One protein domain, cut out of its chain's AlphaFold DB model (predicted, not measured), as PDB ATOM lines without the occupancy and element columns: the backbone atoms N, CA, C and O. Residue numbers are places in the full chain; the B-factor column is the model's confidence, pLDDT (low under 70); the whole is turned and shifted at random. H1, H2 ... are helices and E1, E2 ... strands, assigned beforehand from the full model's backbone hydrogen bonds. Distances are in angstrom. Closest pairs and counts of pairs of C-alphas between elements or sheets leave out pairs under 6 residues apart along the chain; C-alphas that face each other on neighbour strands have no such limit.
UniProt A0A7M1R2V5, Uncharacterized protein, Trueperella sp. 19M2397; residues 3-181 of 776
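What this domain is: This is residues 3 to 181 of the 776 residues of an uncharacterized protein of Trueperella sp. 19M2397 (UniProt A0A7M1R2V5). Two strand lobes stand side by side along the longest axis, joined by the stretch 70 to 82. In the larger, the twisted sheet E8-E9-E14-E15 has the pair E11-E12 over one face and the pair E10-E13 at its E15 edge; in the smaller, a loose sandwich, the sheet E1-E6-E7 is partly face to face with E2-E5, and E3-E4 extends that pair. The printed part has 179 residues: seven strands, one short helix, then eight strands, with antiparallel sheets. It is mostly strand, though under half of the residues are in named elements. The whole is compact, with a radius of gyration of the C-alphas of 16.6 A and spans of 44 by 34 by 31 A.

How they stand to each other: The largest sheet holds E8 (residues 108 to 111), E9 (114 to 119), E14 (161 to 168) and E15 (174 to 180), in that order, and is strongly twisted. Within hydrogen-bond range are N 110 and O 114, 2.7 A, between the antiparallel neighbours E8 and E9; N 115 and O 167, 2.7 A, between the antiparallel neighbours E9 and E14; and N 164 and O 177, 2.9 A, between the antiparallel neighbours E14 and E15. E13 (153 to 157) is the antiparallel neighbour of E10 (125 to 129), with N 127 and O 155 at 2.9 A. The closest C-alphas of E13 and E15, Phe 155 and Ile 176, are 7.2 A apart. E10 runs on into E11 (131 to 133) at 32 degrees, and E11 forms a hairpin with E12 (139 to 141), N 133 and O 139 being 2.9 A apart. H1 (83 to 86) is not on the sheet and is too short for any O i to N i+4 pair; its one O i to N i+3 pair is within range. The closest C-alphas of E8 and E7 (67 to 69), Phe 108 and Phe 67, are 7.2 A apart. E6 (54 to 60) is the inner strand between E7, N 59 and O 68 at 2.9 A, and E1 (9 to 16), N 58 and O 12 at 2.8 A. E2 (19 to 23) pairs with E5 (46 to 50), N 21 and O 48 at 2.8 A, and runs on at 37 degrees into E3 (25 to 27), in a hairpin with E4 (33 to 36), N 27 and O 33 at 2.8 A.

Where its parts are: E1 begins at C-alpha 9 (318.929, 125.479, 240.583) and is 21.4 A long; E14 is 22.6 A, E15 20.0 A and E6 19.7 A. E15 ends at C-alpha 180 (332.130, 125.609, 259.456).

The domain as a whole: The C-alphas of Asp 32 and Ser 150, 49.5 A apart, are the farthest pair. The printed part has no cut. The links E7 to H1, H1 to E8 and E12 to E13 are long. Mean pLDDT of the printed part is 91.0; residues 28 and 32 are under 70.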
ATOM      1  N   LEU A   3     315.207 122.111 236.014       87.69
ATOM      2  CA  LEU A   3     316.465 121.985 236.742       87.69
ATOM      3  C   LEU A   3     317.634 122.296 235.798       87.69
ATOM      4  O   LEU A   3     317.771 121.671 234.747       87.69
ATOM      5  N   ASP A   4     318.468 123.258 236.169       86.44
ATOM      6  CA  ASP A   4     319.784 123.466 235.581       86.44
ATOM      7  C   ASP A   4     320.775 122.540 236.293       86.44
ATOM      8  O   ASP A   4     321.194 122.804 237.417       86.44
ATOM      9  N   GLU A   5     321.126 121.428 235.650       79.44
ATOM     10  CA  GLU A   5     321.964 120.367 236.234       79.44
ATOM     11  C   GLU A   5     323.349 120.864 236.691       79.44
ATOM     12  O   GLU A   5     323.931 120.319 237.626       79.44
ATOM     13  N   ALA A   6     323.882 121.915 236.056       76.06
ATOM     14  CA  ALA A   6     325.188 122.470 236.403       76.06
ATOM     15  C   ALA A   6     325.166 123.222 237.744       76.06
ATOM     16  O   ALA A   6     326.095 123.096 238.542       76.06
ATOM     17  N   SER A   7     324.115 124.003 238.004       83.56
ATOM     18  CA  SER A   7     323.957 124.768 239.246       83.56
ATOM     19  C   SER A   7     323.147 124.046 240.323       83.56
ATOM     20  O   SER A   7     323.263 124.382 241.501       83.56
ATOM     21  N   GLY A   8     322.325 123.066 239.945       86.00
ATOM     22  CA  GLY A   8     321.317 122.460 240.814       86.00
ATOM     23  C   GLY A   8     320.131 123.386 241.113       86.00
ATOM     24  O   GLY A   8     319.331 123.084 241.997       86.00
ATOM     25  N   LEU A   9     320.016 124.520 240.414       91.94
ATOM     26  CA  LEU A   9     318.929 125.479 240.583       91.94
ATOM     27  C   LEU A   9     317.801 125.182 239.603       91.94
ATOM     28  O   LEU A   9     318.032 124.809 238.457       91.94
ATOM     29  N   TYR A  10     316.567 125.433 240.017       93.44
ATOM     30  CA  TYR A  10     315.460 125.492 239.075       93.44
ATOM     31  C   TYR A  10     315.410 126.884 238.451       93.44
ATOM     32  O   TYR A  10     315.521 127.894 239.150       93.44
ATOM     33  N   THR A  11     315.191 126.953 237.140       95.62
ATOM     34  CA  THR A  11     315.016 128.217 236.420       95.62
ATOM     35  C   THR A  11     313.929 128.134 235.348       95.62
ATOM     36  O   THR A  11     313.552 127.054 234.888       95.62
ATOM     37  N   GLY A  12     313.342 129.268 234.983       95.00
ATOM     38  CA  GLY A  12     312.372 129.360 233.895       95.00
ATOM     39  C   GLY A  12     312.146 130.803 233.480       95.00
ATOM     40  O   GLY A  12     312.174 131.690 234.330       95.00
ATOM     41  N   THR A  13     311.929 131.029 232.188       96.69
ATOM     42  CA  THR A  13     311.689 132.358 231.619       96.69
ATOM     43  C   THR A  13     310.305 132.398 230.988       96.69
ATOM     44  O   THR A  13     309.954 131.509 230.212       96.69
ATOM     45  N   TRP A  14     309.538 133.436 231.310       96.94
ATOM     46  CA  TRP A  14     308.222 133.686 230.729       96.94
ATOM     47  C   TRP A  14     308.104 135.142 230.308       96.94
ATOM     48  O   TRP A  14     308.573 136.034 231.014       96.94
ATOM     49  N   LYS A  15     307.428 135.375 229.185       97.62
ATOM     50  CA  LYS A  15     307.064 136.717 228.747       97.62
ATOM     51  C   LYS A  15     305.840 137.176 229.534       97.62
ATOM     52  O   LYS A  15     304.773 136.581 229.392       97.62
ATOM     53  N   LEU A  16     306.002 138.182 230.390       96.31
ATOM     54  CA  LEU A  16     304.943 138.672 231.272       96.31
ATOM     55  C   LEU A  16     304.489 140.076 230.850       96.31
ATOM     56  O   LEU A  16     305.348 140.930 230.628       96.31
ATOM     57  N   PRO A  17     303.172 140.344 230.766       97.44
ATOM     58  CA  PRO A  17     302.644 141.690 230.555       97.44
ATOM     59  C   PRO A  17     302.955 142.638 231.716       97.44
ATOM     60  O   PRO A  17     303.208 142.199 232.843       97.44
ATOM     61  N   LYS A  18     302.823 143.946 231.461       97.50
ATOM     62  CA  LYS A  18     302.842 144.968 232.513       97.50
ATOM     63  C   LYS A  18     301.802 144.647 233.593       97.50
ATOM     64  O   LYS A  18     300.628 144.473 233.272       97.50
ATOM     65  N   GLY A  19     302.213 144.618 234.856       96.69
ATOM     66  CA  GLY A  19     301.317 144.322 235.973       96.69
ATOM     67  C   GLY A  19     302.042 144.077 237.291       96.69
ATOM     68  O   GLY A  19     303.265 143.963 237.328       96.69
ATOM     69  N   THR A  20     301.269 143.999 238.373       96.81
ATOM     70  CA  THR A  20     301.729 143.553 239.696       96.81
ATOM     71  C   THR A  20     301.258 142.121 239.914       96.81
ATOM     72  O   THR A  20     300.096 141.802 239.660       96.81
ATOM     73  N   TYR A  21     302.158 141.257 240.365       96.31
ATOM     74  CA  TYR A  21     301.940 139.822 240.493       96.31
ATOM     75  C   TYR A  21     302.366 139.341 241.875       96.31
ATOM     76  O   TYR A  21     303.225 139.944 242.513       96.31
ATOM     77  N   LYS A  22     301.796 138.214 242.309       95.31
ATOM     78  CA  LYS A  22     302.187 137.498 243.526       95.31
ATOM     79  C   LYS A  22     302.582 136.072 243.185       95.31
ATOM     80  O   LYS A  22     301.951 135.452 242.329       95.31
ATOM     81  N   TYR A  23     303.620 135.559 243.835       94.12
ATOM     82  CA  TYR A  23     304.064 134.186 243.629       94.12
ATOM     83  C   TYR A  23     304.786 133.604 244.845       94.12
ATOM     84  O   TYR A  23     305.317 134.315 245.695       94.12
ATOM     85  N   LYS A  24     304.833 132.277 244.875       93.19
ATOM     86  CA  LYS A  24     305.644 131.451 245.768       93.19
ATOM     87  C   LYS A  24     305.946 130.126 245.067       93.19
ATOM     88  O   LYS A  24     305.377 129.843 244.007       93.19
ATOM     89  N   VAL A  25     306.855 129.325 245.609       92.00
ATOM     90  CA  VAL A  25     307.319 128.095 244.953       92.00
ATOM     91  C   VAL A  25     306.603 126.884 245.534       92.00
ATOM     92  O   VAL A  25     306.751 126.602 246.714       92.00
ATOM     93  N   ALA A  26     305.876 126.143 244.698       85.81
ATOM     94  CA  ALA A  26     305.222 124.889 245.070       85.81
ATOM     95  C   ALA A  26     306.042 123.681 244.584       85.81
ATOM     96  O   ALA A  26     306.503 123.663 243.437       85.81
ATOM     97  N   ILE A  27     306.213 122.659 245.426       78.88
ATOM     98  CA  ILE A  27     306.907 121.408 245.089       78.88
ATOM     99  C   ILE A  27     305.882 120.293 244.875       78.88
ATOM    100  O   ILE A  27     304.916 120.166 245.614       78.88
ATOM    101  N   GLY A  28     306.101 119.454 243.858       69.31
ATOM    102  CA  GLY A  28     305.242 118.289 243.599       69.31
ATOM    103  C   GLY A  28     303.948 118.608 242.846       69.31
ATOM    104  O   GLY A  28     303.118 117.725 242.664       69.31
ATOM    105  N   GLY A  29     303.788 119.847 242.366       73.00
ATOM    106  CA  GLY A  29     302.620 120.267 241.586       73.00
ATOM    107  C   GLY A  29     301.371 120.551 242.425       73.00
ATOM    108  O   GLY A  29     300.294 120.713 241.859       73.00
ATOM    109  N   ASN A  30     301.509 120.624 243.749       73.50
ATOM    110  CA  ASN A  30     300.451 121.003 244.678       73.50
ATOM    111  C   ASN A  30     300.994 121.958 245.757       73.50
ATOM    112  O   ASN A  30     302.177 122.291 245.763       73.50
ATOM    113  N   TRP A  31     300.118 122.404 246.658       77.88
ATOM    114  CA  TRP A  31     300.460 123.318 247.749       77.88
ATOM    115  C   TRP A  31     300.750 122.598 249.065       77.88
ATOM    116  O   TRP A  31     300.632 123.227 250.100       77.88
ATOM    117  N   ASP A  32     301.090 121.308 249.085       69.44
ATOM    118  CA  ASP A  32     301.389 120.600 250.340       69.44
ATOM    119  C   ASP A  32     302.766 121.002 250.875       69.44
ATOM    120  O   ASP A  32     302.934 121.218 252.075       69.44
ATOM    121  N   VAL A  33     303.729 121.200 249.973       75.88
ATOM    122  CA  VAL A  33     305.072 121.706 250.271       75.88
ATOM    123  C   VAL A  33     305.330 122.925 249.399       75.88
ATOM    124  O   VAL A  33     305.624 122.805 248.209       75.88
ATOM    125  N   ASP A  34     305.224 124.107 249.994       82.56
ATOM    126  CA  ASP A  34     305.469 125.373 249.315       82.56
ATOM    127  C   ASP A  34     306.326 126.317 250.153       82.56
ATOM    128  O   ASP A  34     306.313 126.268 251.382       82.56
ATOM    129  N   TYR A  35     307.081 127.169 249.468       85.19
ATOM    130  CA  TYR A  35     308.013 128.114 250.063       85.19
ATOM    131  C   TYR A  35     307.675 129.528 249.601       85.19
ATOM    132  O   TYR A  35     307.689 129.811 248.401       85.19
ATOM    133  N   GLY A  36     307.361 130.394 250.564       87.88
ATOM    134  CA  GLY A  36     307.023 131.803 250.357       87.88
ATOM    135  C   GLY A  36     308.169 132.745 250.725       87.88
ATOM    136  O   GLY A  36     309.335 132.349 250.727       87.88
ATOM    137  N   ALA A  37     307.853 134.002 251.038       83.25
ATOM    138  CA  ALA A  37     308.826 135.059 251.307       83.25
ATOM    139  C   ALA A  37     309.936 134.615 252.279       83.25
ATOM    140  O   ALA A  37     309.680 134.026 253.334       83.25
ATOM    141  N   GLY A  38     311.189 134.886 251.899       78.38
ATOM    142  CA  GLY A  38     312.376 134.454 252.643       78.38
ATOM    143  C   GLY A  38     312.699 132.959 252.534       78.38
ATOM    144  O   GLY A  38     313.508 132.471 253.315       78.38
ATOM    145  N   GLY A  39     312.072 132.222 251.610       80.62
ATOM    146  CA  GLY A  39     312.248 130.772 251.479       80.62
ATOM    147  C   GLY A  39     311.636 129.982 252.636       80.62
ATOM    148  O   GLY A  39     312.036 128.854 252.901       80.62
ATOM    149  N   LYS A  40     310.681 130.576 253.360       79.50
ATOM    150  CA  LYS A  40     310.022 129.932 254.499       79.50
ATOM    151  C   LYS A  40     309.001 128.912 254.010       79.50
ATOM    152  O   LYS A  40     308.171 129.240 253.161       79.50
ATOM    153  N   LEU A  41     309.038 127.705 254.577       74.50
ATOM    154  CA  LEU A  41     307.992 126.702 254.375       74.50
ATOM    155  C   LEU A  41     306.643 127.307 254.792       74.50
ATOM    156  O   LEU A  41     306.550 127.879 255.876       74.50
ATOM    157  N   LYS A  42     305.631 127.226 253.922       80.31
ATOM    158  CA  LYS A  42     304.317 127.877 254.088       80.31
ATOM    159  C   LYS A  42     304.380 129.397 254.271       80.31
ATOM    160  O   LYS A  42     303.470 129.997 254.836       80.31
ATOM    161  N   GLY A  43     305.454 130.030 253.804       75.38
ATOM    162  CA  GLY A  43     305.608 131.478 253.865       75.38
ATOM    163  C   GLY A  43     304.560 132.231 253.027       75.38
ATOM    164  O   GLY A  43     303.945 131.649 252.128       75.38
ATOM    165  N   PRO A  44     304.385 133.539 253.280       84.88
ATOM    166  CA  PRO A  44     303.474 134.381 252.507       84.88
ATOM    167  C   PRO A  44     303.940 134.536 251.052       84.88
ATOM    168  O   PRO A  44     305.114 134.324 250.740       84.88
ATOM    169  N   ASP A  45     303.036 134.940 250.161       91.44
ATOM    170  CA  ASP A  45     303.381 135.219 248.764       91.44
ATOM    171  C   ASP A  45     304.346 136.413 248.645       91.44
ATOM    172  O   ASP A  45     304.301 137.356 249.436       91.44
ATOM    173  N   VAL A  46     305.191 136.397 247.613       92.25
ATOM    174  CA  VAL A  46     306.073 137.511 247.242       92.25
ATOM    175  C   VAL A  46     305.418 138.323 246.132       92.25
ATOM    176  O   VAL A  46     305.057 137.768 245.093       92.25
ATOM    177  N   GLU A  47     305.283 139.631 246.338       94.94
ATOM    178  CA  GLU A  47     304.767 140.572 245.339       94.94
ATOM    179  C   GLU A  47     305.905 141.167 244.490       94.94
ATOM    180  O   GLU A  47     306.985 141.457 245.005       94.94
ATOM    181  N   TYR A  48     305.680 141.340 243.185       94.81
ATOM    182  CA  TYR A  48     306.611 142.016 242.276       94.81
ATOM    183  C   TYR A  48     305.881 142.703 241.118       94.81
ATOM    184  O   TYR A  48     304.780 142.305 240.728       94.81
ATOM    185  N   THR A  49     306.530 143.708 240.527       96.06
ATOM    186  CA  THR A  49     305.972 144.503 239.426       96.06
ATOM    187  C   THR A  49     306.784 144.323 238.153       96.06
ATOM    188  O   THR A  49     308.010 144.268 238.170       96.06
ATOM    189  N   VAL A  50     306.077 144.234 237.031       96.50
ATOM    190  CA  VAL A  50     306.626 144.253 235.678       96.50
ATOM    191  C   VAL A  50     306.160 145.552 235.020       96.50
ATOM    192  O   VAL A  50     304.961 145.743 234.828       96.50
ATOM    193  N   ASP A  51     307.088 146.454 234.695       94.31
ATOM    194  CA  ASP A  51     306.753 147.814 234.232       94.31
ATOM    195  C   ASP A  51     306.300 147.888 232.766       94.31
ATOM    196  O   ASP A  51     305.541 148.784 232.382       94.31
ATOM    197  N   GLU A  52     306.735 146.927 231.955       95.12
ATOM    198  CA  GLU A  52     306.398 146.756 230.542       95.12
ATOM    199  C   GLU A  52     306.512 145.280 230.146       95.12
ATOM    200  O   GLU A  52     307.178 144.508 230.835       95.12
ATOM    201  N   GLU A  53     305.866 144.871 229.048       97.25
ATOM    202  CA  GLU A  53     305.925 143.473 228.606       97.25
ATOM    203  C   GLU A  53     307.373 143.048 228.327       97.25
ATOM    204  O   GLU A  53     308.022 143.571 227.422       97.25
ATOM    205  N   ARG A  54     307.871 142.066 229.084       97.06
ATOM    206  CA  ARG A  54     309.255 141.593 228.976       97.06
ATOM    207  C   ARG A  54     309.403 140.152 229.430       97.06
ATOM    208  O   ARG A  54     308.542 139.601 230.117       97.06
ATOM    209  N   ASP A  55     310.536 139.561 229.080       97.56
ATOM    210  CA  ASP A  55     310.932 138.266 229.613       97.56
ATOM    211  C   ASP A  55     311.368 138.410 231.078       97.56
ATOM    212  O   ASP A  55     312.256 139.198 231.421       97.56
ATOM    213  N   VAL A  56     310.741 137.628 231.954       97.38
ATOM    214  CA  VAL A  56     311.076 137.529 233.376       97.38
ATOM    215  C   VAL A  56     311.568 136.118 233.654       97.38
ATOM    216  O   VAL A  56     310.879 135.135 233.376       97.38
ATOM    217  N   THR A  57     312.784 136.015 234.185       96.69
ATOM    218  CA  THR A  57     313.391 134.738 234.569       96.69
ATOM    219  C   THR A  57     313.264 134.549 236.069       96.69
ATOM    220  O   THR A  57     313.600 135.452 236.828       96.69
ATOM    221  N   PHE A  58     312.810 133.376 236.489       96.81
ATOM    222  CA  PHE A  58     312.691 132.984 237.887       96.81
ATOM    223  C   PHE A  58     313.804 132.004 238.237       96.81
ATOM    224  O   PHE A  58     314.196 131.174 237.409       96.81
ATOM    225  N   PHE A  59     314.273 132.082 239.476       95.94
ATOM    226  CA  PHE A  59     315.293 131.207 240.043       95.94
ATOM    227  C   PHE A  59     314.803 130.647 241.369       95.94
ATOM    228  O   PHE A  59     314.217 131.380 242.161       95.94
ATOM    229  N   TYR A  60     315.058 129.365 241.618       94.06
ATOM    230  CA  TYR A  60     314.747 128.700 242.879       94.06
ATOM    231  C   TYR A  60     315.886 127.762 243.274       94.06
ATOM    232  O   TYR A  60     316.305 126.911 242.484       94.06
ATOM    233  N   ASN A  61     316.375 127.914 244.502       90.50
ATOM    234  CA  ASN A  61     317.351 127.023 245.108       90.50
ATOM    235  C   ASN A  61     316.626 125.935 245.913       90.50
ATOM    236  O   ASN A  61     316.061 126.241 246.961       90.50
ATOM    237  N   PRO A  62     316.658 124.659 245.491       82.31
ATOM    238  CA  PRO A  62     315.944 123.596 246.193       82.31
ATOM    239  C   PRO A  62     316.561 123.224 247.550       82.31
ATOM    240  O   PRO A  62     315.930 122.492 248.302       82.31
ATOM    241  N   THR A  63     317.777 123.697 247.856       79.12
ATOM    242  CA  THR A  63     318.474 123.425 249.126       79.12
ATOM    243  C   THR A  63     318.235 124.521 250.159       79.12
ATOM    244  O   THR A  63     317.993 124.215 251.320       79.12
ATOM    245  N   THR A  64     318.324 125.796 249.764       80.06
ATOM    246  CA  THR A  64     318.114 126.932 250.687       80.06
ATOM    247  C   THR A  64     316.691 127.477 250.651       80.06
ATOM    248  O   THR A  64     316.356 128.361 251.431       80.06
ATOM    249  N   HIS A  65     315.877 126.997 249.711       87.56
ATOM    250  CA  HIS A  65     314.520 127.458 249.419       87.56
ATOM    251  C   HIS A  65     314.401 128.931 249.011       87.56
ATOM    252  O   HIS A  65     313.296 129.433 248.821       87.56
ATOM    253  N   GLN A  66     315.521 129.626 248.810       90.88
ATOM    254  CA  GLN A  66     315.524 130.993 248.305       90.88
ATOM    255  C   GLN A  66     315.088 131.028 246.837       90.88
ATOM    256  O   GLN A  66     315.447 130.161 246.034       90.88
ATOM    257  N   PHE A  67     314.336 132.064 246.476       94.00
ATOM    258  CA  PHE A  67     313.918 132.326 245.106       94.00
ATOM    259  C   PHE A  67     313.820 133.824 244.838       94.00
ATOM    260  O   PHE A  67     313.594 134.612 245.750       94.00
ATOM    261  N   PHE A  68     313.976 134.206 243.573       95.44
ATOM    262  CA  PHE A  68     313.756 135.570 243.093       95.44
ATOM    263  C   PHE A  68     313.451 135.557 241.592       95.44
ATOM    264  O   PHE A  68     313.464 134.498 240.952       95.44
ATOM    265  N   ASN A  69     313.159 136.725 241.029       95.62
ATOM    266  CA  ASN A  69     312.933 136.884 239.601       95.62
ATOM    267  C   ASN A  69     313.607 138.154 239.061       95.62
ATOM    268  O   ASN A  69     313.875 139.095 239.808       95.62
ATOM    269  N   THR A  70     313.853 138.194 237.751       95.69
ATOM    270  CA  THR A  70     314.588 139.300 237.119       95.69
ATOM    271  C   THR A  70     313.816 140.612 237.018       95.69
ATOM    272  O   THR A  70     314.387 141.589 236.541       95.69
ATOM    273  N   ALA A  71     312.530 140.666 237.383       94.81
ATOM    274  CA  ALA A  71     311.794 141.925 237.512       94.81
ATOM    275  C   ALA A  71     312.099 142.631 238.838       94.81
ATOM    276  O   ALA A  71     312.151 143.856 238.862       94.81
ATOM    277  N   SER A  72     312.368 141.863 239.894       91.75
ATOM    278  CA  SER A  72     312.731 142.382 241.216       91.75
ATOM    279  C   SER A  72     314.232 142.639 241.366       91.75
ATOM    280  O   SER A  72     314.618 143.644 241.953       91.75
ATOM    281  N   ASP A  73     315.078 141.758 240.820       94.44
ATOM    282  CA  ASP A  73     316.517 141.764 241.103       94.44
ATOM    283  C   ASP A  73     317.388 141.423 239.877       94.44
ATOM    284  O   ASP A  73     317.015 140.571 239.062       94.44
ATOM    285  N   PRO A  74     318.589 142.021 239.740       94.38
ATOM    286  CA  PRO A  74     319.581 141.619 238.750       94.38
ATOM    287  C   PRO A  74     320.139 140.210 238.993       94.38
ATOM    288  O   PRO A  74     320.131 139.664 240.094       94.38
ATOM    289  N   ILE A  75     320.700 139.629 237.930       96.12
ATOM    290  CA  ILE A  75     321.431 138.360 237.998       96.12
ATOM    291  C   ILE A  75     322.884 138.661 238.364       96.12
ATOM    292  O   ILE A  75     323.607 139.226 237.542       96.12
ATOM    293  N   ILE A  76     323.304 138.237 239.555       97.44
ATOM    294  CA  ILE A  76     324.671 138.406 240.060       97.44
ATOM    295  C   ILE A  76     325.379 137.052 240.107       97.44
ATOM    296  O   ILE A  76     324.889 136.118 240.742       97.44
ATOM    297  N   THR A  77     326.538 136.938 239.463       97.12
ATOM    298  CA  THR A  77     327.377 135.728 239.476       97.12
ATOM    299  C   THR A  77     328.805 136.048 239.912       97.12
ATOM    300  O   THR A  77     329.239 137.203 239.900       97.12
ATOM    301  N   LEU A  78     329.546 135.007 240.309       97.31
ATOM    302  CA  LEU A  78     330.929 135.117 240.787       97.31
ATOM    303  C   LEU A  78     331.905 134.364 239.870       97.31
ATOM    304  O   LEU A  78     332.320 133.246 240.202       97.31
ATOM    305  N   PRO A  79     332.262 134.912 238.698       96.44
ATOM    306  CA  PRO A  79     333.310 134.340 237.863       96.44
ATOM    307  C   PRO A  79     334.690 134.364 238.546       96.44
ATOM    308  O   PRO A  79     335.111 135.375 239.106       96.44
ATOM    309  N   GLY A  80     335.409 133.243 238.475       95.94
ATOM    310  CA  GLY A  80     336.715 133.040 239.102       95.94
ATOM    311  C   GLY A  80     337.390 131.728 238.689       95.94
ATOM    312  O   GLY A  80     336.834 130.928 237.932       95.94
ATOM    313  N   ASP A  81     338.592 131.477 239.207       96.25
ATOM    314  CA  ASP A  81     339.407 130.288 238.887       96.25
ATOM    315  C   ASP A  81     338.955 128.987 239.590       96.25
ATOM    316  O   ASP A  81     339.519 127.916 239.357       96.25
ATOM    317  N   PHE A  82     337.891 129.061 240.392       94.81
ATOM    318  CA  PHE A  82     337.263 127.938 241.097       94.81
ATOM    319  C   PHE A  82     335.947 127.458 240.461       94.81
ATOM    320  O   PHE A  82     335.413 126.429 240.884       94.81
ATOM    321  N   ASN A  83     335.396 128.176 239.474       94.56
ATOM    322  CA  ASN A  83     334.060 127.900 238.927       94.56
ATOM    323  C   ASN A  83     333.913 126.472 238.381       94.56
ATOM    324  O   ASN A  83     332.888 125.833 238.623       94.56
ATOM    325  N   ALA A  84     334.940 125.936 237.717       92.81
ATOM    326  CA  ALA A  84     334.930 124.566 237.206       92.81
ATOM    327  C   ALA A  84     334.695 123.535 238.326       92.81
ATOM    328  O   ALA A  84     333.976 122.556 238.134       92.81
ATOM    329  N   THR A  85     335.224 123.789 239.528       91.31
ATOM    330  CA  THR A  85     335.042 122.908 240.697       91.31
ATOM    331  C   THR A  85     333.606 122.929 241.225       91.31
ATOM    332  O   THR A  85     333.144 121.969 241.837       91.31
ATOM    333  N   LEU A  86     332.871 124.012 240.963       90.25
ATOM    334  CA  LEU A  86     331.455 124.134 241.303       90.25
ATOM    335  C   LEU A  86     330.528 123.518 240.249       90.25
ATOM    336  O   LEU A  86     329.318 123.536 240.446       90.25
ATOM    337  N   GLY A  87     331.083 122.941 239.178       89.06
ATOM    338  CA  GLY A  87     330.326 122.291 238.109       89.06
ATOM    339  C   GLY A  87     330.118 123.156 236.867       89.06
ATOM    340  O   GLY A  87     329.478 122.693 235.923       89.06
ATOM    341  N   CYS A  88     330.677 124.374 236.817       90.94
ATOM    342  CA  CYS A  88     330.551 125.240 235.647       90.94
ATOM    343  C   CYS A  88     331.149 124.590 234.393       90.94
ATOM    344  O   CYS A  88     332.324 124.215 234.349       90.94
ATOM    345  N   GLN A  89     330.328 124.495 233.351       89.62
ATOM    346  CA  GLN A  89     330.738 124.073 232.013       89.62
ATOM    347  C   GLN A  89     330.991 125.301 231.127       89.62
ATOM    348  O   GLN A  89     330.537 126.397 231.472       89.62
ATOM    349  N   PRO A  90     331.696 125.158 229.992       90.06
ATOM    350  CA  PRO A  90     331.818 126.246 229.031       90.06
ATOM    351  C   PRO A  90     330.436 126.654 228.496       90.06
ATOM    352  O   PRO A  90     329.624 125.794 228.148       90.06
ATOM    353  N   ILE A  91     330.157 127.959 228.431       85.44
ATOM    354  CA  ILE A  91     328.888 128.508 227.921       85.44
ATOM    355  C   ILE A  91     329.211 129.566 226.870       85.44
ATOM    356  O   ILE A  91     329.784 130.612 227.178       85.44
ATOM    357  N   GLY A  92     328.828 129.308 225.619       86.31
ATOM    358  CA  GLY A  92     329.169 130.187 224.502       86.31
ATOM    359  C   GLY A  92     330.685 130.286 224.327       86.31
ATOM    360  O   GLY A  92     331.343 129.281 224.080       86.31
ATOM    361  N   THR A  93     331.232 131.496 224.452       86.12
ATOM    362  CA  THR A  93     332.679 131.764 224.363       86.12
ATOM    363  C   THR A  93     333.384 131.785 225.721       86.12
ATOM    364  O   THR A  93     334.562 132.127 225.776       86.12
ATOM    365  N   PHE A  94     332.677 131.506 226.821       89.31
ATOM    366  CA  PHE A  94     333.258 131.483 228.162       89.31
ATOM    367  C   PHE A  94     333.705 130.068 228.531       89.31
ATOM    368  O   PHE A  94     332.947 129.114 228.344       89.31
ATOM    369  N   ASP A  95     334.911 129.950 229.088       90.25
ATOM    370  CA  ASP A  95     335.458 128.693 229.608       90.25
ATOM    371  C   ASP A  95     334.731 128.236 230.887       90.25
ATOM    372  O   ASP A  95     333.846 128.915 231.400       90.25
ATOM    373  N   SER A  96     335.086 127.069 231.433       91.19
ATOM    374  CA  SER A  96     334.545 126.590 232.720       91.19
ATOM    375  C   SER A  96     334.960 127.447 233.920       91.19
ATOM    376  O   SER A  96     334.224 127.527 234.900       91.19
ATOM    377  N   ASN A  97     336.139 128.071 233.854       94.81
ATOM    378  CA  ASN A  97     336.611 129.064 234.817       94.81
ATOM    379  C   ASN A  97     336.400 130.470 234.262       94.81
ATOM    380  O   ASN A  97     336.414 130.658 233.048       94.81
ATOM    381  N   TRP A  98     336.232 131.453 235.150       94.62
ATOM    382  CA  TRP A  98     335.944 132.840 234.772       94.62
ATOM    383  C   TRP A  98     334.677 132.983 233.916       94.62
ATOM    384  O   TRP A  98     334.623 133.804 233.001       94.62
ATOM    385  N   ASN A  99     333.646 132.188 234.218       94.31
ATOM    386  CA  ASN A  99     332.408 132.157 233.443       94.31
ATOM    387  C   ASN A  99     331.323 133.044 234.074       94.31
ATOM    388  O   ASN A  99     330.669 132.607 235.025       94.31
ATOM    389  N   PRO A 100     331.068 134.262 233.558       94.50
ATOM    390  CA  PRO A 100     330.037 135.133 234.116       94.50
ATOM    391  C   PRO A 100     328.622 134.585 233.879       94.50
ATOM    392  O   PRO A 100     327.697 134.962 234.593       94.50
ATOM    393  N   ALA A 101     328.429 133.689 232.907       93.12
ATOM    394  CA  ALA A 101     327.130 133.108 232.584       93.12
ATOM    395  C   ALA A 101     326.784 131.862 233.414       93.12
ATOM    396  O   ALA A 101     325.648 131.385 233.344       93.12
ATOM    397  N   CYS A 102     327.728 131.330 234.197       92.38
ATOM    398  CA  CYS A 102     327.498 130.131 234.991       92.38
ATOM    399  C   CYS A 102     326.602 130.411 236.205       92.38
ATOM    400  O   CYS A 102     326.939 131.208 237.078       92.38
ATOM    401  N   LEU A 103     325.482 129.690 236.305       93.94
ATOM    402  CA  LEU A 103     324.543 129.818 237.422       93.94
ATOM    403  C   LEU A 103     324.990 129.094 238.701       93.94
ATOM    404  O   LEU A 103     324.402 129.319 239.752       93.94
ATOM    405  N   ALA A 104     326.037 128.261 238.656       92.31
ATOM    406  CA  ALA A 104     326.533 127.559 239.848       92.31
ATOM    407  C   ALA A 104     327.117 128.507 240.913       92.31
ATOM    408  O   ALA A 104     327.333 128.092 242.049       92.31
ATOM    409  N   THR A 105     327.363 129.770 240.551       94.25
ATOM    410  CA  THR A 105     327.750 130.855 241.462       94.25
ATOM    411  C   THR A 105     326.724 131.984 241.519       94.25
ATOM    412  O   THR A 105     327.065 133.103 241.908       94.25
ATOM    413  N   LEU A 106     325.474 131.718 241.118       96.12
ATOM    414  CA  LEU A 106     324.386 132.684 241.237       96.12
ATOM    415  C   LEU A 106     324.214 133.086 242.705       96.12
ATOM    416  O   LEU A 106     324.024 132.232 243.575       96.12
ATOM    417  N   MET A 107     324.257 134.389 242.964       96.31
ATOM    418  CA  MET A 107     323.989 134.945 244.283       96.31
ATOM    419  C   MET A 107     322.495 135.259 244.424       96.31
ATOM    420  O   MET A 107     321.896 135.853 243.529       96.31
ATOM    421  N   PHE A 108     321.897 134.872 245.550       94.56
ATOM    422  CA  PHE A 108     320.489 135.131 245.860       94.56
ATOM    423  C   PHE A 108     320.339 136.431 246.657       94.56
ATOM    424  O   PHE A 108     321.157 136.680 247.549       94.56
ATOM    425  N   PRO A 109     319.312 137.252 246.376       92.12
ATOM    426  CA  PRO A 109     319.054 138.466 247.136       92.12
ATOM    427  C   PRO A 109     318.700 138.139 248.593       92.12
ATOM    428  O   PRO A 109     318.067 137.128 248.901       92.12
ATOM    429  N   SER A 110     319.129 139.016 249.491       86.19
ATOM    430  CA  SER A 110     318.955 138.925 250.947       86.19
ATOM    431  C   SER A 110     318.349 140.195 251.563       86.19
ATOM    432  O   SER A 110     318.233 140.277 252.781       86.19
ATOM    433  N   GLY A 111     317.924 141.153 250.728       81.25
ATOM    434  CA  GLY A 111     317.364 142.447 251.139       81.25
ATOM    435  C   GLY A 111     318.370 143.600 251.042       81.25
ATOM    436  O   GLY A 111     319.581 143.381 251.069       81.25
ATOM    437  N   ASP A 112     317.871 144.829 250.885       83.50
ATOM    438  CA  ASP A 112     318.658 146.078 250.844       83.50
ATOM    439  C   ASP A 112     319.825 146.078 249.835       83.50
ATOM    440  O   ASP A 112     320.919 146.586 250.096       83.50
ATOM    441  N   GLY A 113     319.609 145.454 248.670       88.00
ATOM    442  CA  GLY A 113     320.622 145.315 247.618       88.00
ATOM    443  C   GLY A 113     321.747 144.327 247.948       88.00
ATOM    444  O   GLY A 113     322.757 144.295 247.247       88.00
ATOM    445  N   ASN A 114     321.614 143.521 249.003       93.31
ATOM    446  CA  ASN A 114     322.597 142.503 249.361       93.31
ATOM    447  C   ASN A 114     322.288 141.167 248.684       93.31
ATOM    448  O   ASN A 114     321.156 140.690 248.713       93.31
ATOM    449  N   TYR A 115     323.322 140.511 248.170       95.94
ATOM    450  CA  TYR A 115     323.278 139.202 247.530       95.94
ATOM    451  C   TYR A 115     324.225 138.248 248.244       95.94
ATOM    452  O   TYR A 115     325.307 138.648 248.678       95.94
ATOM    453  N   THR A 116     323.847 136.974 248.335       94.19
ATOM    454  CA  THR A 116     324.647 135.950 249.011       94.19
ATOM    455  C   THR A 116     324.780 134.673 248.194       94.19
ATOM    456  O   THR A 116     323.847 134.231 247.527       94.19
ATOM    457  N   PHE A 117     325.958 134.059 248.255       92.94
ATOM    458  CA  PHE A 117     326.223 132.717 247.742       92.94
ATOM    459  C   PHE A 117     327.124 131.988 248.733       92.94
ATOM    460  O   PHE A 117     328.116 132.557 249.187       92.94
ATOM    461  N   SER A 118     326.795 130.742 249.078       91.12
ATOM    462  CA  SER A 118     327.628 129.935 249.974       91.12
ATOM    463  C   SER A 118     327.921 128.556 249.398       91.12
ATOM    464  O   SER A 118     327.049 127.923 248.808       91.12
ATOM    465  N   THR A 119     329.148 128.067 249.581       89.44
ATOM    466  CA  THR A 119     329.571 126.747 249.098       89.44
ATOM    467  C   THR A 119     330.707 126.164 249.930       89.44
ATOM    468  O   THR A 119     331.625 126.866 250.340       89.44
ATOM    469  N   ALA A 120     330.661 124.852 250.159       87.69
ATOM    470  CA  ALA A 120     331.746 124.081 250.773       87.69
ATOM    471  C   ALA A 120     332.525 123.240 249.742       87.69
ATOM    472  O   ALA A 120     333.362 122.419 250.107       87.69
ATOM    473  N   LYS A 121     332.216 123.396 248.445       89.62
ATOM    474  CA  LYS A 121     332.797 122.586 247.362       89.62
ATOM    475  C   LYS A 121     334.174 123.082 246.903       89.62
ATOM    476  O   LYS A 121     334.854 122.349 246.194       89.62
ATOM    477  N   ILE A 122     334.577 124.305 247.263       91.31
ATOM    478  CA  ILE A 122     335.885 124.856 246.882       91.31
ATOM    479  C   ILE A 122     336.963 124.210 247.775       91.31
ATOM    480  O   ILE A 122     336.849 124.294 248.998       91.31
ATOM    481  N   PRO A 123     337.985 123.542 247.208       90.69
ATOM    482  CA  PRO A 123     339.056 122.925 247.983       90.69
ATOM    483  C   PRO A 123     339.905 123.949 248.740       90.69
ATOM    484  O   PRO A 123     339.860 125.144 248.472       90.69
ATOM    485  N   GLN A 124     340.729 123.468 249.671       93.69
ATOM    486  CA  GLN A 124     341.720 124.313 250.333       93.69
ATOM    487  C   GLN A 124     342.716 124.876 249.304       93.69
ATOM    488  O   GLN A 124     343.321 124.113 248.550       93.69
ATOM    489  N   GLY A 125     342.932 126.192 249.312       94.56
ATOM    490  CA  GLY A 125     343.830 126.865 248.371       94.56
ATOM    491  C   GLY A 125     343.626 128.378 248.322       94.56
ATOM    492  O   GLY A 125     342.805 128.915 249.062       94.56
ATOM    493  N   SER A 126     344.375 129.045 247.443       96.44
ATOM    494  CA  SER A 126     344.206 130.466 247.120       96.44
ATOM    495  C   SER A 126     343.516 130.601 245.768       96.44
ATOM    496  O   SER A 126     343.935 129.953 244.810       96.44
ATOM    497  N   TYR A 127     342.508 131.464 245.686       97.31
ATOM    498  CA  TYR A 127     341.650 131.623 244.511       97.31
ATOM    499  C   TYR A 127     341.420 133.098 244.180       97.31
ATOM    500  O   TYR A 127     341.640 133.992 245.009       97.31
ATOM    501  N   LEU A 128     340.955 133.340 242.959       97.38
ATOM    502  CA  LEU A 128     340.591 134.653 242.442       97.38
ATOM    503  C   LEU A 128     339.114 134.695 242.040       97.38
ATOM    504  O   LEU A 128     338.577 133.735 241.489       97.38
ATOM    505  N   VAL A 129     338.461 135.831 242.289       97.38
ATOM    506  CA  VAL A 129     337.045 136.048 241.960       97.38
ATOM    507  C   VAL A 129     336.762 137.487 241.540       97.38
ATOM    508  O   VAL A 129     337.449 138.429 241.942       97.38
ATOM    509  N   LYS A 130     335.708 137.659 240.746       95.44
ATOM    510  CA  LYS A 130     335.120 138.946 240.383       95.44
ATOM    511  C   LYS A 130     333.598 138.844 240.411       95.44
ATOM    512  O   LYS A 130     333.058 137.748 240.303       95.44
ATOM    513  N   VAL A 131     332.910 139.974 240.549       97.62
ATOM    514  CA  VAL A 131     331.443 140.023 240.479       97.62
ATOM    515  C   VAL A 131     331.027 140.411 239.067       97.62
ATOM    516  O   VAL A 131     331.552 141.392 238.539       97.62
ATOM    517  N   ALA A 132     330.096 139.674 238.466       97.31
ATOM    518  CA  ALA A 132     329.532 139.978 237.154       97.31
ATOM    519  C   ALA A 132     328.009 140.115 237.228       97.31
ATOM    520  O   ALA A 132     327.335 139.358 237.931       97.31
ATOM    521  N   HIS A 133     327.476 141.077 236.478       96.81
ATOM    522  CA  HIS A 133     326.044 141.316 236.341       96.81
ATOM    523  C   HIS A 133     325.546 140.815 234.985       96.81
ATOM    524  O   HIS A 133     326.245 140.852 233.968       96.81
ATOM    525  N   GLY A 134     324.309 140.322 234.956       94.06
ATOM    526  CA  GLY A 134     323.598 140.045 233.707       94.06
ATOM    527  C   GLY A 134     324.216 138.933 232.854       94.06
ATOM    528  O   GLY A 134     324.073 138.952 231.634       94.06
ATOM    529  N   LYS A 135     324.904 137.963 233.474       93.44
ATOM    530  CA  LYS A 135     325.525 136.804 232.798       93.44
ATOM    531  C   LYS A 135     326.609 137.160 231.770       93.44
ATOM    532  O   LYS A 135     326.886 136.371 230.866       93.44
ATOM    533  N   SER A 136     327.226 138.336 231.872       94.56
ATOM    534  CA  SER A 136     328.238 138.786 230.915       94.56
ATOM    535  C   SER A 136     329.331 139.617 231.581       94.56
ATOM    536  O   SER A 136     329.230 139.984 232.747       94.56
ATOM    537  N   TRP A 137     330.377 139.945 230.824       94.75
ATOM    538  CA  TRP A 137     331.412 140.880 231.263       94.75
ATOM    539  C   TRP A 137     331.069 142.353 230.992       94.75
ATOM    540  O   TRP A 137     331.903 143.210 231.259       94.75
ATOM    541  N   ALA A 138     329.876 142.675 230.475       95.00
ATOM    542  CA  ALA A 138     329.499 144.061 230.171       95.00
ATOM    543  C   ALA A 138     329.479 144.954 231.425       95.00
ATOM    544  O   ALA A 138     329.862 146.120 231.360       95.00
ATOM    545  N   GLU A 139     329.092 144.382 232.566       96.56
ATOM    546  CA  GLU A 139     329.070 145.043 233.865       96.56
ATOM    547  C   GLU A 139     329.677 144.105 234.913       96.56
ATOM    548  O   GLU A 139     329.201 142.990 235.138       96.56
ATOM    549  N   ASN A 140     330.794 144.522 235.507       96.50
ATOM    550  CA  ASN A 140     331.544 143.711 236.458       96.50
ATOM    551  C   ASN A 140     332.391 144.581 237.395       96.50
ATOM    552  O   ASN A 140     332.827 145.671 237.018       96.50
ATOM    553  N   TYR A 141     332.668 144.063 238.590       97.06
ATOM    554  CA  TYR A 141     333.309 144.810 239.672       97.06
ATOM    555  C   TYR A 141     334.437 144.009 240.325       97.06
ATOM    556  O   TYR A 141     334.262 142.846 240.698       97.06
ATOM    557  N   GLY A 142     335.606 144.644 240.445       93.12
ATOM    558  CA  GLY A 142     336.773 144.123 241.164       93.12
ATOM    559  C   GLY A 142     336.894 144.694 242.584       93.12
ATOM    560  O   GLY A 142     335.919 145.250 243.102       93.12
ATOM    561  N   PRO A 143     338.073 144.563 243.226       93.56
ATOM    562  CA  PRO A 143     338.334 145.083 244.569       93.56
ATOM    563  C   PRO A 143     337.901 146.543 244.750       93.56
ATOM    564  O   PRO A 143     338.017 147.351 243.830       93.56
ATOM    565  N   ASN A 144     337.407 146.878 245.947       90.38
ATOM    566  CA  ASN A 144     336.890 148.207 246.310       90.38
ATOM    567  C   ASN A 144     335.696 148.694 245.462       90.38
ATOM    568  O   ASN A 144     335.452 149.894 245.383       90.38
ATOM    569  N   GLY A 145     334.970 147.781 244.808       90.50
ATOM    570  CA  GLY A 145     333.804 148.123 243.989       90.50
ATOM    571  C   GLY A 145     334.152 148.836 242.684       90.50
ATOM    572  O   GLY A 145     333.309 149.516 242.105       90.50
ATOM    573  N   VAL A 146     335.391 148.696 242.199       93.88
ATOM    574  CA  VAL A 146     335.842 149.366 240.973       93.88
ATOM    575  C   VAL A 146     335.242 148.675 239.736       93.88
ATOM    576  O   VAL A 146     335.514 147.483 239.519       93.88
ATOM    577  N   PRO A 147     334.471 149.394 238.893       93.75
ATOM    578  CA  PRO A 147     333.902 148.835 237.672       93.75
ATOM    579  C   PRO A 147     335.002 148.518 236.655       93.75
ATOM    580  O   PRO A 147     335.941 149.294 236.482       93.75
ATOM    581  N   ASN A 148     334.889 147.383 235.959       91.69
ATOM    582  CA  ASN A 148     335.834 146.943 234.922       91.69
ATOM    583  C   ASN A 148     337.312 146.907 235.369       91.69
ATOM    584  O   ASN A 148     338.213 147.054 234.546       91.69
ATOM    585  N   SER A 149     337.574 146.690 236.664       88.75
ATOM    586  CA  SER A 149     338.938 146.637 237.211       88.75
ATOM    587  C   SER A 149     339.805 145.579 236.517       88.75
ATOM    588  O   SER A 149     339.324 144.488 236.219       88.75
ATOM    589  N   SER A 150     341.092 145.851 236.301       88.94
ATOM    590  CA  SER A 150     342.052 144.816 235.886       88.94
ATOM    591  C   SER A 150     342.470 143.893 237.038       88.94
ATOM    592  O   SER A 150     343.115 142.874 236.799       88.94
ATOM    593  N   GLU A 151     342.124 144.246 238.278       94.06
ATOM    594  CA  GLU A 151     342.391 143.459 239.481       94.06
ATOM    595  C   GLU A 151     341.189 142.584 239.866       94.06
ATOM    596  O   GLU A 151     340.031 142.930 239.620       94.06
ATOM    597  N   ASN A 152     341.478 141.460 240.525       95.75
ATOM    598  CA  ASN A 152     340.489 140.502 241.015       95.75
ATOM    599  C   ASN A 152     340.580 140.379 242.539       95.75
ATOM    600  O   ASN A 152     341.658 140.547 243.114       95.75
ATOM    601  N   TYR A 153     339.469 140.050 243.195       95.44
ATOM    602  CA  TYR A 153     339.490 139.708 244.616       95.44
ATOM    603  C   TYR A 153     340.293 138.426 244.807       95.44
ATOM    604  O   TYR A 153     340.094 137.454 244.077       95.44
ATOM    605  N   LYS A 154     341.175 138.419 245.804       96.00
ATOM    606  CA  LYS A 154     341.918 137.234 246.230       96.00
ATOM    607  C   LYS A 154     341.355 136.735 247.554       96.00
ATOM    608  O   LYS A 154     341.143 137.538 248.459       96.00
ATOM    609  N   PHE A 155     341.152 135.429 247.673       95.31
ATOM    610  CA  PHE A 155     340.727 134.803 248.923       95.31
ATOM    611  C   PHE A 155     341.388 133.440 249.116       95.31
ATOM    612  O   PHE A 155     341.762 132.771 248.153       95.31
ATOM    613  N   ASP A 156     341.516 133.043 250.379       94.25
ATOM    614  CA  ASP A 156     342.055 131.751 250.781       94.25
ATOM    615  C   ASP A 156     340.948 130.903 251.406       94.25
ATOM    616  O   ASP A 156     340.131 131.390 252.190       94.25
ATOM    617  N   VAL A 157     340.936 129.618 251.070       91.56
ATOM    618  CA  VAL A 157     339.967 128.643 251.572       91.56
ATOM    619  C   VAL A 157     340.661 127.723 252.560       91.56
ATOM    620  O   VAL A 157     341.625 127.040 252.211       91.56
ATOM    621  N   GLY A 158     340.171 127.690 253.800       85.38
ATOM    622  CA  GLY A 158     340.587 126.713 254.799       85.38
ATOM    623  C   GLY A 158     340.024 125.313 254.526       85.38
ATOM    624  O   GLY A 158     339.023 125.137 253.834       85.38
ATOM    625  N   LYS A 159     340.649 124.284 255.107       82.56
ATOM    626  CA  LYS A 159     340.193 122.891 254.974       82.56
ATOM    627  C   LYS A 159     338.764 122.718 255.513       82.56
ATOM    628  O   LYS A 159     338.510 123.044 256.669       82.56
ATOM    629  N   ASN A 160     337.874 122.136 254.700       75.69
ATOM    630  CA  ASN A 160     336.478 121.819 255.046       75.69
ATOM    631  C   ASN A 160     335.666 123.023 255.564       75.69
ATOM    632  O   ASN A 160     334.881 122.888 256.506       75.69
ATOM    633  N   LYS A 161     335.870 124.206 254.980       84.00
ATOM    634  CA  LYS A 161     335.132 125.419 255.345       84.00
ATOM    635  C   LYS A 161     333.973 125.678 254.382       84.00
ATOM    636  O   LYS A 161     334.084 125.430 253.185       84.00
ATOM    637  N   LEU A 162     332.868 126.195 254.916       87.25
ATOM    638  CA  LEU A 162     331.826 126.838 254.124       87.25
ATOM    639  C   LEU A 162     332.304 128.252 253.794       87.25
ATOM    640  O   LEU A 162     332.557 129.039 254.702       87.25
ATOM    641  N   LEU A 163     332.429 128.567 252.513       92.56
ATOM    642  CA  LEU A 163     332.708 129.916 252.033       92.56
ATOM    643  C   LEU A 163     331.386 130.635 251.806       92.56
ATOM    644  O   LEU A 163     330.518 130.085 251.133       92.56
ATOM    645  N   THR A 164     331.263 131.850 252.328       93.00
ATOM    646  CA  THR A 164     330.111 132.731 252.126       93.00
ATOM    647  C   THR A 164     330.575 134.029 251.483       93.00
ATOM    648  O   THR A 164     331.381 134.774 252.042       93.00
ATOM    649  N   PHE A 165     330.036 134.285 250.298       95.81
ATOM    650  CA  PHE A 165     330.220 135.493 249.515       95.81
ATOM    651  C   PHE A 165     329.009 136.398 249.737       95.81
ATOM    652  O   PHE A 165     327.875 135.958 249.534       95.81
ATOM    653  N   SER A 166     329.245 137.649 250.122       95.62
ATOM    654  CA  SER A 166     328.211 138.666 250.330       95.62
ATOM    655  C   SER A 166     328.541 139.896 249.496       95.62
ATOM    656  O   SER A 166     329.605 140.484 249.663       95.62
ATOM    657  N   TYR A 167     327.647 140.280 248.594       97.19
ATOM    658  CA  TYR A 167     327.833 141.399 247.675       97.19
ATOM    659  C   TYR A 167     326.735 142.435 247.877       97.19
ATOM    660  O   TYR A 167     325.569 142.063 247.909       97.19
ATOM    661  N   ASN A 168     327.076 143.718 247.968       96.12
ATOM    662  CA  ASN A 168     326.083 144.792 247.990       96.12
ATOM    663  C   ASN A 168     326.067 145.514 246.636       96.12
ATOM    664  O   ASN A 168     327.092 146.030 246.196       96.12
ATOM    665  N   SER A 169     324.917 145.571 245.967       94.19
ATOM    666  CA  SER A 169     324.781 146.204 244.651       94.19
ATOM    667  C   SER A 169     324.797 147.734 244.698       94.19
ATOM    668  O   SER A 169     325.043 148.350 243.669       94.19
ATOM    669  N   GLY A 170     324.578 148.351 245.863       92.50
ATOM    670  CA  GLY A 170     324.619 149.806 246.030       92.50
ATOM    671  C   GLY A 170     326.037 150.378 246.129       92.50
ATOM    672  O   GLY A 170     326.289 151.475 245.641       92.50
ATOM    673  N   ASN A 171     326.973 149.644 246.743       94.38
ATOM    674  CA  ASN A 171     328.384 150.053 246.867       94.38
ATOM    675  C   ASN A 171     329.370 149.153 246.099       94.38
ATOM    676  O   ASN A 171     330.566 149.435 246.061       94.38
ATOM    677  N   HIS A 172     328.875 148.073 245.496       95.94
ATOM    678  CA  HIS A 172     329.618 147.084 244.718       95.94
ATOM    679  C   HIS A 172     330.761 146.366 245.462       95.94
ATOM    680  O   HIS A 172     331.666 145.812 244.828       95.94
ATOM    681  N   LEU A 173     330.729 146.324 246.795       95.81
ATOM    682  CA  LEU A 173     331.713 145.604 247.602       95.81
ATOM    683  C   LEU A 173     331.334 144.128 247.748       95.81
ATOM    684  O   LEU A 173     330.200 143.796 248.093       95.81
ATOM    685  N   LEU A 174     332.316 143.249 247.523       96.25
ATOM    686  CA  LEU A 174     332.232 141.818 247.808       96.25
ATOM    687  C   LEU A 174     333.002 141.506 249.096       96.25
ATOM    688  O   LEU A 174     334.214 141.709 249.168       96.25
ATOM    689  N   ASN A 175     332.307 140.966 250.090       95.19
ATOM    690  CA  ASN A 175     332.894 140.381 251.284       95.19
ATOM    691  C   ASN A 175     332.935 138.853 251.153       95.19
ATOM    692  O   ASN A 175     331.963 138.237 250.715       95.19
ATOM    693  N   ILE A 176     334.050 138.241 251.550       94.88
ATOM    694  CA  ILE A 176     334.252 136.791 251.501       94.88
ATOM    695  C   ILE A 176     334.623 136.341 252.905       94.88
ATOM    696  O   ILE A 176     335.644 136.751 253.454       94.88
ATOM    697  N   SER A 177     333.783 135.497 253.489       92.00
ATOM    698  CA  SER A 177     333.981 134.937 254.822       92.00
ATOM    699  C   SER A 177     334.001 133.414 254.759       92.00
ATOM    700  O   SER A 177     333.530 132.811 253.793       92.00
ATOM    701  N   GLN A 178     334.580 132.786 255.779       90.19
ATOM    702  CA  GLN A 178     334.620 131.334 255.896       90.19
ATOM    703  C   GLN A 178     334.160 130.894 257.285       90.19
ATOM    704  O   GLN A 178     334.569 131.473 258.291       90.19
ATOM    705  N   GLY A 179     333.333 129.855 257.328       81.88
ATOM    706  CA  GLY A 179     332.792 129.250 258.543       81.88
ATOM    707  C   GLY A 179     332.853 127.726 258.494       81.88
ATOM    708  O   GLY A 179     333.374 127.133 257.548       81.88
ATOM    709  N   GLU A 180     332.350 127.058 259.530       79.12
ATOM    710  CA  GLU A 180     332.130 125.609 259.456       79.12
ATOM    711  C   GLU A 180     330.939 125.286 258.548       79.12
ATOM    712  O   GLU A 180     330.005 126.076 258.433       79.12
ATOM    713  N   VAL A 181     330.962 124.113 257.911       76.69
ATOM    714  CA  VAL A 181     329.790 123.599 257.193       76.69
ATOM    715  C   VAL A 181     328.678 123.320 258.211       76.69
ATOM    716  O   VAL A 181     328.928 122.549 259.146       76.69
TER     717      VAL A 181